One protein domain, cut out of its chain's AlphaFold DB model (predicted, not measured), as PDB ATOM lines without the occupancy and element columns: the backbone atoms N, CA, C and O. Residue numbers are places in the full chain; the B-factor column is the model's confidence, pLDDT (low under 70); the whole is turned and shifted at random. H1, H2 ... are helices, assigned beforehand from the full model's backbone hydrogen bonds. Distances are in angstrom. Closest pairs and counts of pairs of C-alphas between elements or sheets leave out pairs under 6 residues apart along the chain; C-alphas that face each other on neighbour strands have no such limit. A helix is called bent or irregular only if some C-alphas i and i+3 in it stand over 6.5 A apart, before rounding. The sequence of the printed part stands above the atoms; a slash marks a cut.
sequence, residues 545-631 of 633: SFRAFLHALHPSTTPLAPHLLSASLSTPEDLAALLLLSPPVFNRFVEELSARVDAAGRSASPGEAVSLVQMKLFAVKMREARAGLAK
ATOM      1  N   SER A 545     -20.982  40.459  32.306       88.56
ATOM      2  CA  SER A 545     -22.159  39.588  32.172       88.56
ATOM      3  C   SER A 545     -23.139  40.102  31.115       88.56
ATOM      4  O   SER A 545     -23.637  39.333  30.297       88.56
ATOM      5  N   PHE A 546     -23.362  41.418  31.065       92.50
ATOM      6  CA  PHE A 546     -24.244  42.032  30.073       92.50
ATOM      7  C   PHE A 546     -23.695  41.921  28.640       92.50
ATOM      8  O   PHE A 546     -24.439  41.628  27.705       92.50
ATOM      9  N   ARG A 547     -22.377  42.076  28.454       93.69
ATOM     10  CA  ARG A 547     -21.711  41.827  27.164       93.69
ATOM     11  C   ARG A 547     -21.835  40.375  26.726       93.69
ATOM     12  O   ARG A 547     -22.109  40.142  25.555       93.69
ATOM     13  N   ALA A 548     -21.650  39.423  27.640       89.19
ATOM     14  CA  ALA A 548     -21.791  38.001  27.334       89.19
ATOM     15  C   ALA A 548     -23.222  37.661  26.886       89.19
ATOM     16  O   ALA A 548     -23.401  36.966  25.886       89.19
ATOM     17  N   PHE A 549     -24.234  38.221  27.560       89.88
ATOM     18  CA  PHE A 549     -25.634  38.072  27.161       89.88
ATOM     19  C   PHE A 549     -25.899  38.644  25.759       89.88
ATOM     20  O   PHE A 549     -26.443  37.953  24.900       89.88
ATOM     21  N   LEU A 550     -25.480  39.887  25.496       90.25
ATOM     22  CA  LEU A 550     -25.657  40.517  24.184       90.25
ATOM     23  C   LEU A 550     -24.908  39.767  23.078       90.25
ATOM     24  O   LEU A 550     -25.436  39.590  21.986       90.25
ATOM     25  N   HIS A 551     -23.714  39.255  23.371       89.62
ATOM     26  CA  HIS A 551     -22.955  38.436  22.434       89.62
ATOM     27  C   HIS A 551     -23.697  37.141  22.067       89.62
ATOM     28  O   HIS A 551     -23.711  36.764  20.897       89.62
ATOM     29  N   ALA A 552     -24.334  36.483  23.043       84.75
ATOM     30  CA  ALA A 552     -25.162  35.298  22.806       84.75
ATOM     31  C   ALA A 552     -26.419  35.614  21.977       84.75
ATOM     32  O   ALA A 552     -26.876  34.769  21.212       84.75
ATOM     33  N   LEU A 553     -26.954  36.833  22.105       83.44
ATOM     34  CA  LEU A 553     -28.113  37.304  21.349       83.44
ATOM     35  C   LEU A 553     -27.740  37.636  19.897       83.44
ATOM     36  O   LEU A 553     -28.371  37.147  18.963       83.44
ATOM     37  N   HIS A 554     -26.702  38.453  19.708       84.56
ATOM     38  CA  HIS A 554     -26.073  38.704  18.417       84.56
ATOM     39  C   HIS A 554     -24.706  39.395  18.605       84.56
ATOM     40  O   HIS A 554     -24.658  40.471  19.219       84.56
ATOM     41  N   PRO A 555     -23.600  38.898  18.012       88.25
ATOM     42  CA  PRO A 555     -22.257  39.440  18.240       88.25
ATOM     43  C   PRO A 555     -22.119  40.948  17.982       88.25
ATOM     44  O   PRO A 555     -21.405  41.633  18.718       88.25
ATOM     45  N   SER A 556     -22.849  41.495  16.999       84.62
ATOM     46  CA  SER A 556     -22.815  42.935  16.681       84.62
ATOM     47  C   SER A 556     -23.465  43.841  17.736       84.62
ATOM     48  O   SER A 556     -23.303  45.055  17.660       84.62
ATOM     49  N   THR A 557     -24.159  43.289  18.736       86.00
ATOM     50  CA  THR A 557     -24.712  44.073  19.855       86.00
ATOM     51  C   THR A 557     -23.747  44.230  21.025       86.00
ATOM     52  O   THR A 557     -23.900  45.145  21.831       86.00
ATOM     53  N   THR A 558     -22.691  43.415  21.090       92.31
ATOM     54  CA  THR A 558     -21.658  43.483  22.139       92.31
ATOM     55  C   THR A 558     -21.024  44.876  22.288       92.31
ATOM     56  O   THR A 558     -20.885  45.342  23.425       92.31
ATOM     57  N   PRO A 559     -20.677  45.599  21.198       90.50
ATOM     58  CA  PRO A 559     -20.129  46.955  21.297       90.50
ATOM     59  C   PRO A 559     -21.114  47.967  21.901       90.50
ATOM     60  O   PRO A 559     -20.695  48.968  22.474       90.50
ATOM     61  N   LEU A 560     -22.419  47.691  21.822       88.44
ATOM     62  CA  LEU A 560     -23.484  48.568  22.309       88.44
ATOM     63  C   LEU A 560     -23.744  48.414  23.815       88.44
ATOM     64  O   LEU A 560     -24.439  49.242  24.401       88.44
ATOM     65  N   ALA A 561     -23.158  47.397  24.455       91.69
ATOM     66  CA  ALA A 561     -23.362  47.078  25.867       91.69
ATOM     67  C   ALA A 561     -23.205  48.278  26.830       91.69
ATOM     68  O   ALA A 561     -24.085  48.470  27.670       91.69
ATOM     69  N   PRO A 562     -22.160  49.130  26.721       89.31
ATOM     70  CA  PRO A 562     -22.011  50.281  27.615       89.31
ATOM     71  C   PRO A 562     -23.141  51.303  27.434       89.31
ATOM     72  O   PRO A 562     -23.612  51.886  28.407       89.31
ATOM     73  N   HIS A 563     -23.602  51.490  26.195       85.31
ATOM     74  CA  HIS A 563     -24.634  52.463  25.846       85.31
ATOM     75  C   HIS A 563     -26.019  52.004  26.304       85.31
ATOM     76  O   HIS A 563     -26.769  52.781  26.892       85.31
ATOM     77  N   LEU A 564     -26.337  50.723  26.120       86.75
ATOM     78  CA  LEU A 564     -27.587  50.131  26.599       86.75
ATOM     79  C   LEU A 564     -27.672  50.150  28.133       86.75
ATOM     80  O   LEU A 564     -28.694  50.566  28.676       86.75
ATOM     81  N   LEU A 565     -26.575  49.831  28.832       88.88
ATOM     82  CA  LEU A 565     -26.491  49.984  30.291       88.88
ATOM     83  C   LEU A 565     -26.652  51.443  30.727       88.88
ATOM     84  O   LEU A 565     -27.410  51.720  31.654       88.88
ATOM     85  N   SER A 566     -26.004  52.386  30.034       83.06
ATOM     86  CA  SER A 566     -26.148  53.817  30.335       83.06
ATOM     87  C   SER A 566     -27.579  54.330  30.130       83.06
ATOM     88  O   SER A 566     -27.997  55.264  30.805       83.06
ATOM     89  N   ALA A 567     -28.353  53.678  29.258       79.75
ATOM     90  CA  ALA A 567     -29.766  53.961  29.027       79.75
ATOM     91  C   ALA A 567     -30.727  53.210  29.956       79.75
ATOM     92  O   ALA A 567     -31.941  53.301  29.773       79.75
ATOM     93  N   SER A 568     -30.194  52.477  30.937       86.69
ATOM     94  CA  SER A 568     -30.948  51.612  31.848       86.69
ATOM     95  C   SER A 568     -31.692  50.460  31.154       86.69
ATOM     96  O   SER A 568     -32.585  49.875  31.756       86.69
ATOM     97  N   LEU A 569     -31.296  50.084  29.931       85.50
ATOM     98  CA  LEU A 569     -31.822  48.928  29.191       85.50
ATOM     99  C   LEU A 569     -31.065  47.660  29.598       85.50
ATOM    100  O   LEU A 569     -30.298  47.095  28.820       85.50
ATOM    101  N   SER A 570     -31.221  47.271  30.859       86.56
ATOM    102  CA  SER A 570     -30.487  46.149  31.466       86.56
ATOM    103  C   SER A 570     -31.392  45.094  32.094       86.56
ATOM    104  O   SER A 570     -30.897  44.084  32.591       86.56
ATOM    105  N   THR A 571     -32.708  45.314  32.060       86.38
ATOM    106  CA  THR A 571     -33.681  44.356  32.582       86.38
ATOM    107  C   THR A 571     -33.901  43.211  31.586       86.38
ATOM    108  O   THR A 571     -33.769  43.413  30.372       86.38
ATOM    109  N   PRO A 572     -34.250  42.002  32.059       78.56
ATOM    110  CA  PRO A 572     -34.630  40.895  31.185       78.56
ATOM    111  C   PRO A 572     -35.761  41.260  30.215       78.56
ATOM    112  O   PRO A 572     -35.733  40.838  29.061       78.56
ATOM    113  N   GLU A 573     -36.722  42.084  30.639       77.94
ATOM    114  CA  GLU A 573     -37.840  42.549  29.816       77.94
ATOM    115  C   GLU A 573     -37.387  43.442  28.651       77.94
ATOM    116  O   GLU A 573     -37.872  43.278  27.525       77.94
ATOM    117  N   ASP A 574     -36.437  44.357  28.887       82.19
ATOM    118  CA  ASP A 574     -35.864  45.215  27.838       82.19
ATOM    119  C   ASP A 574     -35.111  44.379  26.794       82.19
ATOM    120  O   ASP A 574     -35.193  44.632  25.589       82.19
ATOM    121  N   LEU A 575     -34.406  43.345  27.254       82.50
ATOM    122  CA  LEU A 575     -33.645  42.432  26.406       82.50
ATOM    123  C   LEU A 575     -34.557  41.470  25.634       82.50
ATOM    124  O   LEU A 575     -34.332  41.216  24.452       82.50
ATOM    125  N   ALA A 576     -35.639  40.997  26.253       77.75
ATOM    126  CA  ALA A 576     -36.652  40.185  25.589       77.75
ATOM    127  C   ALA A 576     -37.374  40.967  24.480       77.75
ATOM    128  O   ALA A 576     -37.718  40.402  23.444       77.75
ATOM    129  N   ALA A 577     -37.562  42.281  24.640       80.44
ATOM    130  CA  ALA A 577     -38.131  43.118  23.586       80.44
ATOM    131  C   ALA A 577     -37.248  43.176  22.324       80.44
ATOM    132  O   ALA A 577     -37.789  43.287  21.224       80.44
ATOM    133  N   LEU A 578     -35.921  43.049  22.460       79.25
ATOM    134  CA  LEU A 578     -35.000  42.948  21.321       79.25
ATOM    135  C   LEU A 578     -35.134  41.605  20.589       79.25
ATOM    136  O   LEU A 578     -35.068  41.583  19.362       79.25
ATOM    137  N   LEU A 579     -35.379  40.513  21.322       79.38
ATOM    138  CA  LEU A 579     -35.589  39.168  20.759       79.38
ATOM    139  C   LEU A 579     -36.883  39.043  19.948       79.38
ATOM    140  O   LEU A 579     -36.979  38.200  19.063       79.38
ATOM    141  N   LEU A 580     -37.882  39.875  20.246       81.62
ATOM    142  CA  LEU A 580     -39.169  39.869  19.547       81.62
ATOM    143  C   LEU A 580     -39.143  40.638  18.220       81.62
ATOM    144  O   LEU A 580     -40.135  40.647  17.491       81.62
ATOM    145  N   LEU A 581     -38.029  41.296  17.894       80.56
ATOM    146  CA  LEU A 581     -37.858  41.943  16.602       80.56
ATOM    147  C   LEU A 581     -37.578  40.890  15.534       80.56
ATOM    148  O   LEU A 581     -36.735  40.013  15.707       80.56
ATOM    149  N   SER A 582     -38.245  41.007  14.385       81.25
ATOM    150  CA  SER A 582     -37.886  40.176  13.237       81.25
ATOM    151  C   SER A 582     -36.436  40.468  12.816       81.25
ATOM    152  O   SER A 582     -35.994  41.618  12.928       81.25
ATOM    153  N   PRO A 583     -35.692  39.482  12.273       80.62
ATOM    154  CA  PRO A 583     -34.296  39.669  11.872       80.62
ATOM    155  C   PRO A 583     -34.003  40.944  11.049       80.62
ATOM    156  O   PRO A 583     -33.039  41.640  11.372       80.62
ATOM    157  N   PRO A 584     -34.814  41.345  10.041       70.31
ATOM    158  CA  PRO A 584     -34.547  42.580   9.300       70.31
ATOM    159  C   PRO A 584     -34.756  43.853  10.133       70.31
ATOM    160  O   PRO A 584     -34.062  44.847   9.915       70.31
ATOM    161  N   VAL A 585     -35.694  43.845  11.085       77.25
ATOM    162  CA  VAL A 585     -35.946  44.985  11.980       77.25
ATOM    163  C   VAL A 585     -34.835  45.093  13.018       77.25
ATOM    164  O   VAL A 585     -34.334  46.191  13.255       77.25
ATOM    165  N   PHE A 586     -34.405  43.961  13.575       83.06
ATOM    166  CA  PHE A 586     -33.282  43.885  14.503       83.06
ATOM    167  C   PHE A 586     -31.980  44.389  13.864       83.06
ATOM    168  O   PHE A 586     -31.328  45.270  14.416       83.06
ATOM    169  N   ASN A 587     -31.639  43.918  12.658       78.19
ATOM    170  CA  ASN A 587     -30.418  44.345  11.966       78.19
ATOM    171  C   ASN A 587     -30.415  45.851  11.683       78.19
ATOM    172  O   ASN A 587     -29.439  46.536  11.983       78.19
ATOM    173  N   ARG A 588     -31.539  46.390  11.196       77.00
ATOM    174  CA  ARG A 588     -31.687  47.832  10.965       77.00
ATOM    175  C   ARG A 588     -31.573  48.639  12.262       77.00
ATOM    176  O   ARG A 588     -30.989  49.718  12.255       77.00
ATOM    177  N   PHE A 589     -32.118  48.123  13.363       80.88
ATOM    178  CA  PHE A 589     -31.985  48.736  14.682       80.88
ATOM    179  C   PHE A 589     -30.517  48.804  15.126       80.88
ATOM    180  O   PHE A 589     -30.055  49.872  15.530       80.88
ATOM    181  N   VAL A 590     -29.770  47.702  15.003       81.25
ATOM    182  CA  VAL A 590     -28.351  47.656  15.387       81.25
ATOM    183  C   VAL A 590     -27.506  48.591  14.520       81.25
ATOM    184  O   VAL A 590     -26.655  49.305  15.052       81.25
ATOM    185  N   GLU A 591     -27.762  48.640  13.211       79.75
ATOM    186  CA  GLU A 591     -27.090  49.567  12.291       79.75
ATOM    187  C   GLU A 591     -27.344  51.031  12.665       79.75
ATOM    188  O   GLU A 591     -26.404  51.823  12.751       79.75
ATOM    189  N   GLU A 592     -28.601  51.403  12.922       81.38
ATOM    190  CA  GLU A 592     -28.956  52.785  13.249       81.38
ATOM    191  C   GLU A 592     -28.400  53.213  14.614       81.38
ATOM    192  O   GLU A 592     -27.899  54.331  14.755       81.38
ATOM    193  N   LEU A 593     -28.429  52.322  15.610       79.25
ATOM    194  CA  LEU A 593     -27.865  52.592  16.929       79.25
ATOM    195  C   LEU A 593     -26.336  52.732  16.864       79.25
ATOM    196  O   LEU A 593     -25.793  53.680  17.430       79.25
ATOM    197  N   SER A 594     -25.654  51.861  16.115       80.12
ATOM    198  CA  SER A 594     -24.199  51.937  15.908       80.12
ATOM    199  C   SER A 594     -23.804  53.231  15.193       80.12
ATOM    200  O   SER A 594     -22.926  53.954  15.657       80.12
ATOM    201  N   ALA A 595     -24.526  53.602  14.129       76.25
ATOM    202  CA  ALA A 595     -24.281  54.846  13.405       76.25
ATOM    203  C   ALA A 595     -24.438  56.091  14.296       76.25
ATOM    204  O   ALA A 595     -23.692  57.061  14.141       76.25
ATOM    205  N   ARG A 596     -25.389  56.070  15.241       77.75
ATOM    206  CA  ARG A 596     -25.592  57.154  16.215       77.75
ATOM    207  C   ARG A 596     -24.496  57.201  17.274       77.75
ATOM    208  O   ARG A 596     -24.041  58.295  17.591       77.75
ATOM    209  N   VAL A 597     -24.050  56.051  17.783       76.56
ATOM    210  CA  VAL A 597     -22.901  55.967  18.702       76.56
ATOM    211  C   VAL A 597     -21.644  56.527  18.031       76.56
ATOM    212  O   VAL A 597     -20.976  57.385  18.603       76.56
ATOM    213  N   ASP A 598     -21.382  56.144  16.780       75.44
ATOM    214  CA  ASP A 598     -20.240  56.648  16.011       75.44
ATOM    215  C   ASP A 598     -20.355  58.147  15.697       75.44
ATOM    216  O   ASP A 598     -19.356  58.863  15.621       75.44
ATOM    217  N   ALA A 599     -21.571  58.649  15.454       73.25
ATOM    218  CA  ALA A 599     -21.811  60.076  15.254       73.25
ATOM    219  C   ALA A 599     -21.568  60.874  16.545       73.25
ATOM    220  O   ALA A 599     -20.891  61.899  16.497       73.25
ATOM    221  N   ALA A 600     -22.042  60.377  17.691       70.81
ATOM    222  CA  ALA A 600     -21.816  60.999  18.994       70.81
ATOM    223  C   ALA A 600     -20.327  60.989  19.377       70.81
ATOM    224  O   ALA A 600     -19.795  62.018  19.782       70.81
ATOM    225  N   GLY A 601     -19.621  59.876  19.143       72.88
ATOM    226  CA  GLY A 601     -18.177  59.776  19.384       72.88
ATOM    227  C   GLY A 601     -17.331  60.730  18.532       72.88
ATOM    228  O   GLY A 601     -16.242  61.115  18.943       72.88
ATOM    229  N   ARG A 602     -17.836  61.151  17.364       69.75
ATOM    230  CA  ARG A 602     -17.177  62.136  16.487       69.75
ATOM    231  C   ARG A 602     -17.560  63.586  16.786       69.75
ATOM    232  O   ARG A 602     -16.854  64.481  16.335       69.75
ATOM    233  N   SER A 603     -18.669  63.819  17.491       60.66
ATOM    234  CA  SER A 603     -19.230  65.158  17.718       60.66
ATOM    235  C   SER A 603     -18.991  65.705  19.128       60.66
ATOM    236  O   SER A 603     -19.195  66.896  19.352       60.66
ATOM    237  N   ALA A 604     -18.594  64.870  20.089       44.34
ATOM    238  CA  ALA A 604     -18.601  65.258  21.493       44.34
ATOM    239  C   ALA A 604     -17.327  66.014  21.921       44.34
ATOM    240  O   ALA A 604     -16.242  65.445  22.040       44.34
ATOM    241  N   SER A 605     -17.516  67.292  22.275       45.53
ATOM    242  CA  SER A 605     -16.880  67.850  23.476       45.53
ATOM    243  C   SER A 605     -17.306  67.012  24.704       45.53
ATOM    244  O   SER A 605     -18.365  66.385  24.644       45.53
ATOM    245  N   PRO A 606     -16.536  66.953  25.810       39.91
ATOM    246  CA  PRO A 606     -16.665  65.920  26.859       39.91
ATOM    247  C   PRO A 606     -17.989  65.827  27.662       39.91
ATOM    248  O   PRO A 606     -17.996  65.192  28.712       39.91
ATOM    249  N   GLY A 607     -19.102  66.423  27.218       41.62
ATOM    250  CA  GLY A 607     -20.396  66.423  27.916       41.62
ATOM    251  C   GLY A 607     -21.622  65.948  27.116       41.62
ATOM    252  O   GLY A 607     -22.650  65.675  27.729       41.62
ATOM    253  N   GLU A 608     -21.558  65.797  25.787       45.16
ATOM    254  CA  GLU A 608     -22.714  65.373  24.968       45.16
ATOM    255  C   GLU A 608     -22.657  63.877  24.625       45.16
ATOM    256  O   GLU A 608     -22.436  63.459  23.488       45.16
ATOM    257  N   ALA A 609     -22.870  63.030  25.634       49.75
ATOM    258  CA  ALA A 609     -23.279  61.651  25.383       49.75
ATOM    259  C   ALA A 609     -24.659  61.645  24.698       49.75
ATOM    260  O   ALA A 609     -25.470  62.538  24.946       49.75
ATOM    261  N   VAL A 610     -24.937  60.631  23.863       54.78
ATOM    262  CA  VAL A 610     -26.277  60.366  23.304       54.78
ATOM    263  C   VAL A 610     -27.302  60.577  24.412       54.78
ATOM    264  O   VAL A 610     -27.307  59.836  25.395       54.78
ATOM    265  N   SER A 611     -28.106  61.637  24.291       60.66
ATOM    266  CA  SER A 611     -28.944  62.088  25.396       60.66
ATOM    267  C   SER A 611     -29.826  60.928  25.856       60.66
ATOM    268  O   SER A 611     -30.554  60.330  25.060       60.66
ATOM    269  N   LEU A 612     -29.755  60.605  27.151       51.56
ATOM    270  CA  LEU A 612     -30.569  59.586  27.821       51.56
ATOM    271  C   LEU A 612     -32.056  59.718  27.445       51.56
ATOM    272  O   LEU A 612     -32.775  58.728  27.331       51.56
ATOM    273  N   VAL A 613     -32.499  60.954  27.198       49.94
ATOM    274  CA  VAL A 613     -33.848  61.300  26.746       49.94
ATOM    275  C   VAL A 613     -34.138  60.726  25.359       49.94
ATOM    276  O   VAL A 613     -35.211  60.174  25.159       49.94
ATOM    277  N   GLN A 614     -33.193  60.771  24.416       60.12
ATOM    278  CA  GLN A 614     -33.364  60.209  23.073       60.12
ATOM    279  C   GLN A 614     -33.443  58.680  23.089       60.12
ATOM    280  O   GLN A 614     -34.286  58.113  22.393       60.12
ATOM    281  N   MET A 615     -32.622  58.009  23.905       61.75
ATOM    282  CA  MET A 615     -32.714  56.551  24.060       61.75
ATOM    283  C   MET A 615     -34.003  56.130  24.774       61.75
ATOM    284  O   MET A 615     -34.641  55.167  24.349       61.75
ATOM    285  N   LYS A 616     -34.450  56.883  25.788       54.53
ATOM    286  CA  LYS A 616     -35.736  56.642  26.461       54.53
ATOM    287  C   LYS A 616     -36.932  56.886  25.539       54.53
ATOM    288  O   LYS A 616     -37.809  56.034  25.473       54.53
ATOM    289  N   LEU A 617     -36.955  57.983  24.776       57.38
ATOM    290  CA  LEU A 617     -38.003  58.248  23.777       57.38
ATOM    291  C   LEU A 617     -38.054  57.155  22.709       57.38
ATOM    292  O   LEU A 617     -39.134  56.753  22.282       57.38
ATOM    293  N   PHE A 618     -36.894  56.655  22.290       61.00
ATOM    294  CA  PHE A 618     -36.824  55.563  21.331       61.00
ATOM    295  C   PHE A 618     -37.363  54.250  21.922       61.00
ATOM    296  O   PHE A 618     -38.177  53.582  21.285       61.00
ATOM    297  N   ALA A 619     -36.998  53.916  23.164       61.72
ATOM    298  CA  ALA A 619     -37.533  52.755  23.877       61.72
ATOM    299  C   ALA A 619     -39.058  52.843  24.091       61.72
ATOM    300  O   ALA A 619     -39.758  51.842  23.936       61.72
ATOM    301  N   VAL A 620     -39.595  54.036  24.375       64.62
ATOM    302  CA  VAL A 620     -41.048  54.279  24.467       64.62
ATOM    303  C   VAL A 620     -41.731  54.001  23.127       64.62
ATOM    304  O   VAL A 620     -42.675  53.213  23.085       64.62
ATOM    305  N   LYS A 621     -41.202  54.528  22.015       63.53
ATOM    306  CA  LYS A 621     -41.765  54.268  20.678       63.53
ATOM    307  C   LYS A 621     -41.741  52.791  20.284       63.53
ATOM    308  O   LYS A 621     -42.641  52.326  19.589       63.53
ATOM    309  N   MET A 622     -40.745  52.038  20.744       60.28
ATOM    310  CA  MET A 622     -40.678  50.590  20.529       60.28
ATOM    311  C   MET A 622     -41.778  49.839  21.294       60.28
ATOM    312  O   MET A 622     -42.402  48.934  20.737       60.28
ATOM    313  N   ARG A 623     -42.074  50.238  22.540       62.44
ATOM    314  CA  ARG A 623     -43.199  49.667  23.306       62.44
ATOM    315  C   ARG A 623     -44.544  49.994  22.662       62.44
ATOM    316  O   ARG A 623     -45.398  49.115  22.571       62.44
ATOM    317  N   GLU A 624     -44.713  51.217  22.167       61.00
ATOM    318  CA  GLU A 624     -45.925  51.646  21.459       61.00
ATOM    319  C   GLU A 624     -46.136  50.865  20.153       61.00
ATOM    320  O   GLU A 624     -47.235  50.370  19.900       61.00
ATOM    321  N   ALA A 625     -45.080  50.672  19.354       53.53
ATOM    322  CA  ALA A 625     -45.143  49.880  18.126       53.53
ATOM    323  C   ALA A 625     -45.528  48.412  18.398       53.53
ATOM    324  O   ALA A 625     -46.324  47.829  17.660       53.53
ATOM    325  N   ARG A 626     -45.023  47.832  19.495       59.75
ATOM    326  CA  ARG A 626     -45.393  46.482  19.950       59.75
ATOM    327  C   ARG A 626     -46.857  46.400  20.390       59.75
ATOM    328  O   ARG A 626     -47.546  45.454  20.018       59.75
ATOM    329  N   ALA A 627     -47.341  47.387  21.143       60.81
ATOM    330  CA  ALA A 627     -48.744  47.455  21.556       60.81
ATOM    331  C   ALA A 627     -49.697  47.627  20.358       60.81
ATOM    332  O   ALA A 627     -50.822  47.135  20.396       60.81
ATOM    333  N   GLY A 628     -49.245  48.288  19.287       57.59
ATOM    334  CA  GLY A 628     -49.977  48.379  18.023       57.59
ATOM    335  C   GLY A 628     -50.086  47.035  17.298       57.59
ATOM    336  O   GLY A 628     -51.175  46.665  16.877       57.59
ATOM    337  N   LEU A 629     -48.987  46.277  17.218       48.84
ATOM    338  CA  LEU A 629     -48.958  44.954  16.575       48.84
ATOM    339  C   LEU A 629     -49.830  43.916  17.299       48.84
ATOM    340  O   LEU A 629     -50.494  43.119  16.642       48.84
ATOM    341  N   ALA A 630     -49.884  43.963  18.633       56.44
ATOM    342  CA  ALA A 630     -50.725  43.079  19.447       56.44
ATOM    343  C   ALA A 630     -52.236  43.373  19.345       56.44
ATOM    344  O   ALA A 630     -53.036  42.566  19.796       56.44
ATOM    345  N   LYS A 631     -52.632  44.525  18.785       55.09
ATOM    346  CA  LYS A 631     -54.042  44.879  18.535       55.09
ATOM    347  C   LYS A 631     -54.515  44.517  17.124       55.09
ATOM    348  O   LYS A 631     -55.693  44.674  16.827       55.09
TER     349      LYS A 631
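This is residues 545 to 631 of the 633 residues of an uncharacterized protein of Rhodotorula diobovata (UniProt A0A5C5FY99). The two longest helices, H4 and H5, make a long, wide-open U: H5 folds back alongside H4 without touching it, and residues 602 to 607 stick out at the turn. H1 and H2 form a small hairpin, with H2 nearer the middle and H1 far out, while short H3 sits near the beginning of H4; helix contacts are few. The printed part has 87 residues with five named helices, H1 to H5 in order, and no named strand, an all helix class. It is compact, with a radius of gyration of the C-alphas of 13.2 A, yet elongated, spanning 44 by 27 by 23 A.

Find C-alpha 583 at (-34.296, 39.669, 11.872); from there H4, residues 583 to 603, runs 30.2 A. H5, residues 612 to 629, runs 26.1 A to C-alpha 629 at (-48.958, 44.954, 16.575). Look earlier for H1, residues 545 to 553, H2, residues 555 to 566, and H3, residues 572 to 579. H2 is irregular: C-alphas 559 and 562 are 7.4 A apart.

Start at H4: its residues 590 to 594 only just touch residues 556 to 560 of H2, with 3 pairs of C-alphas within 8 A, the closest being Thr 557 and Val 590 at 6.8 A. H1 and H2 touch as a helical hairpin, opposite ways at a steep tilt of 40 degrees; their closest C-alphas, His 551 and Thr 558, are 5.2 A apart. H3 and H5 are near each other, with 7 pairs of C-alphas within 10 A. H4 and H5 are apart. In H1, H4 and H5 every O i to N i+4 pair is within hydrogen-bond range, against 3 of 4 in H3 and 3 of 8 in H2, which has 5 of 9 O i to N i+3 pairs within range.

The C-alphas farthest apart, Ser 605 and Lys 631, are 44.0 A apart. The printed part has no cut and no long link. Residues 602 to 631 have pLDDT under 70.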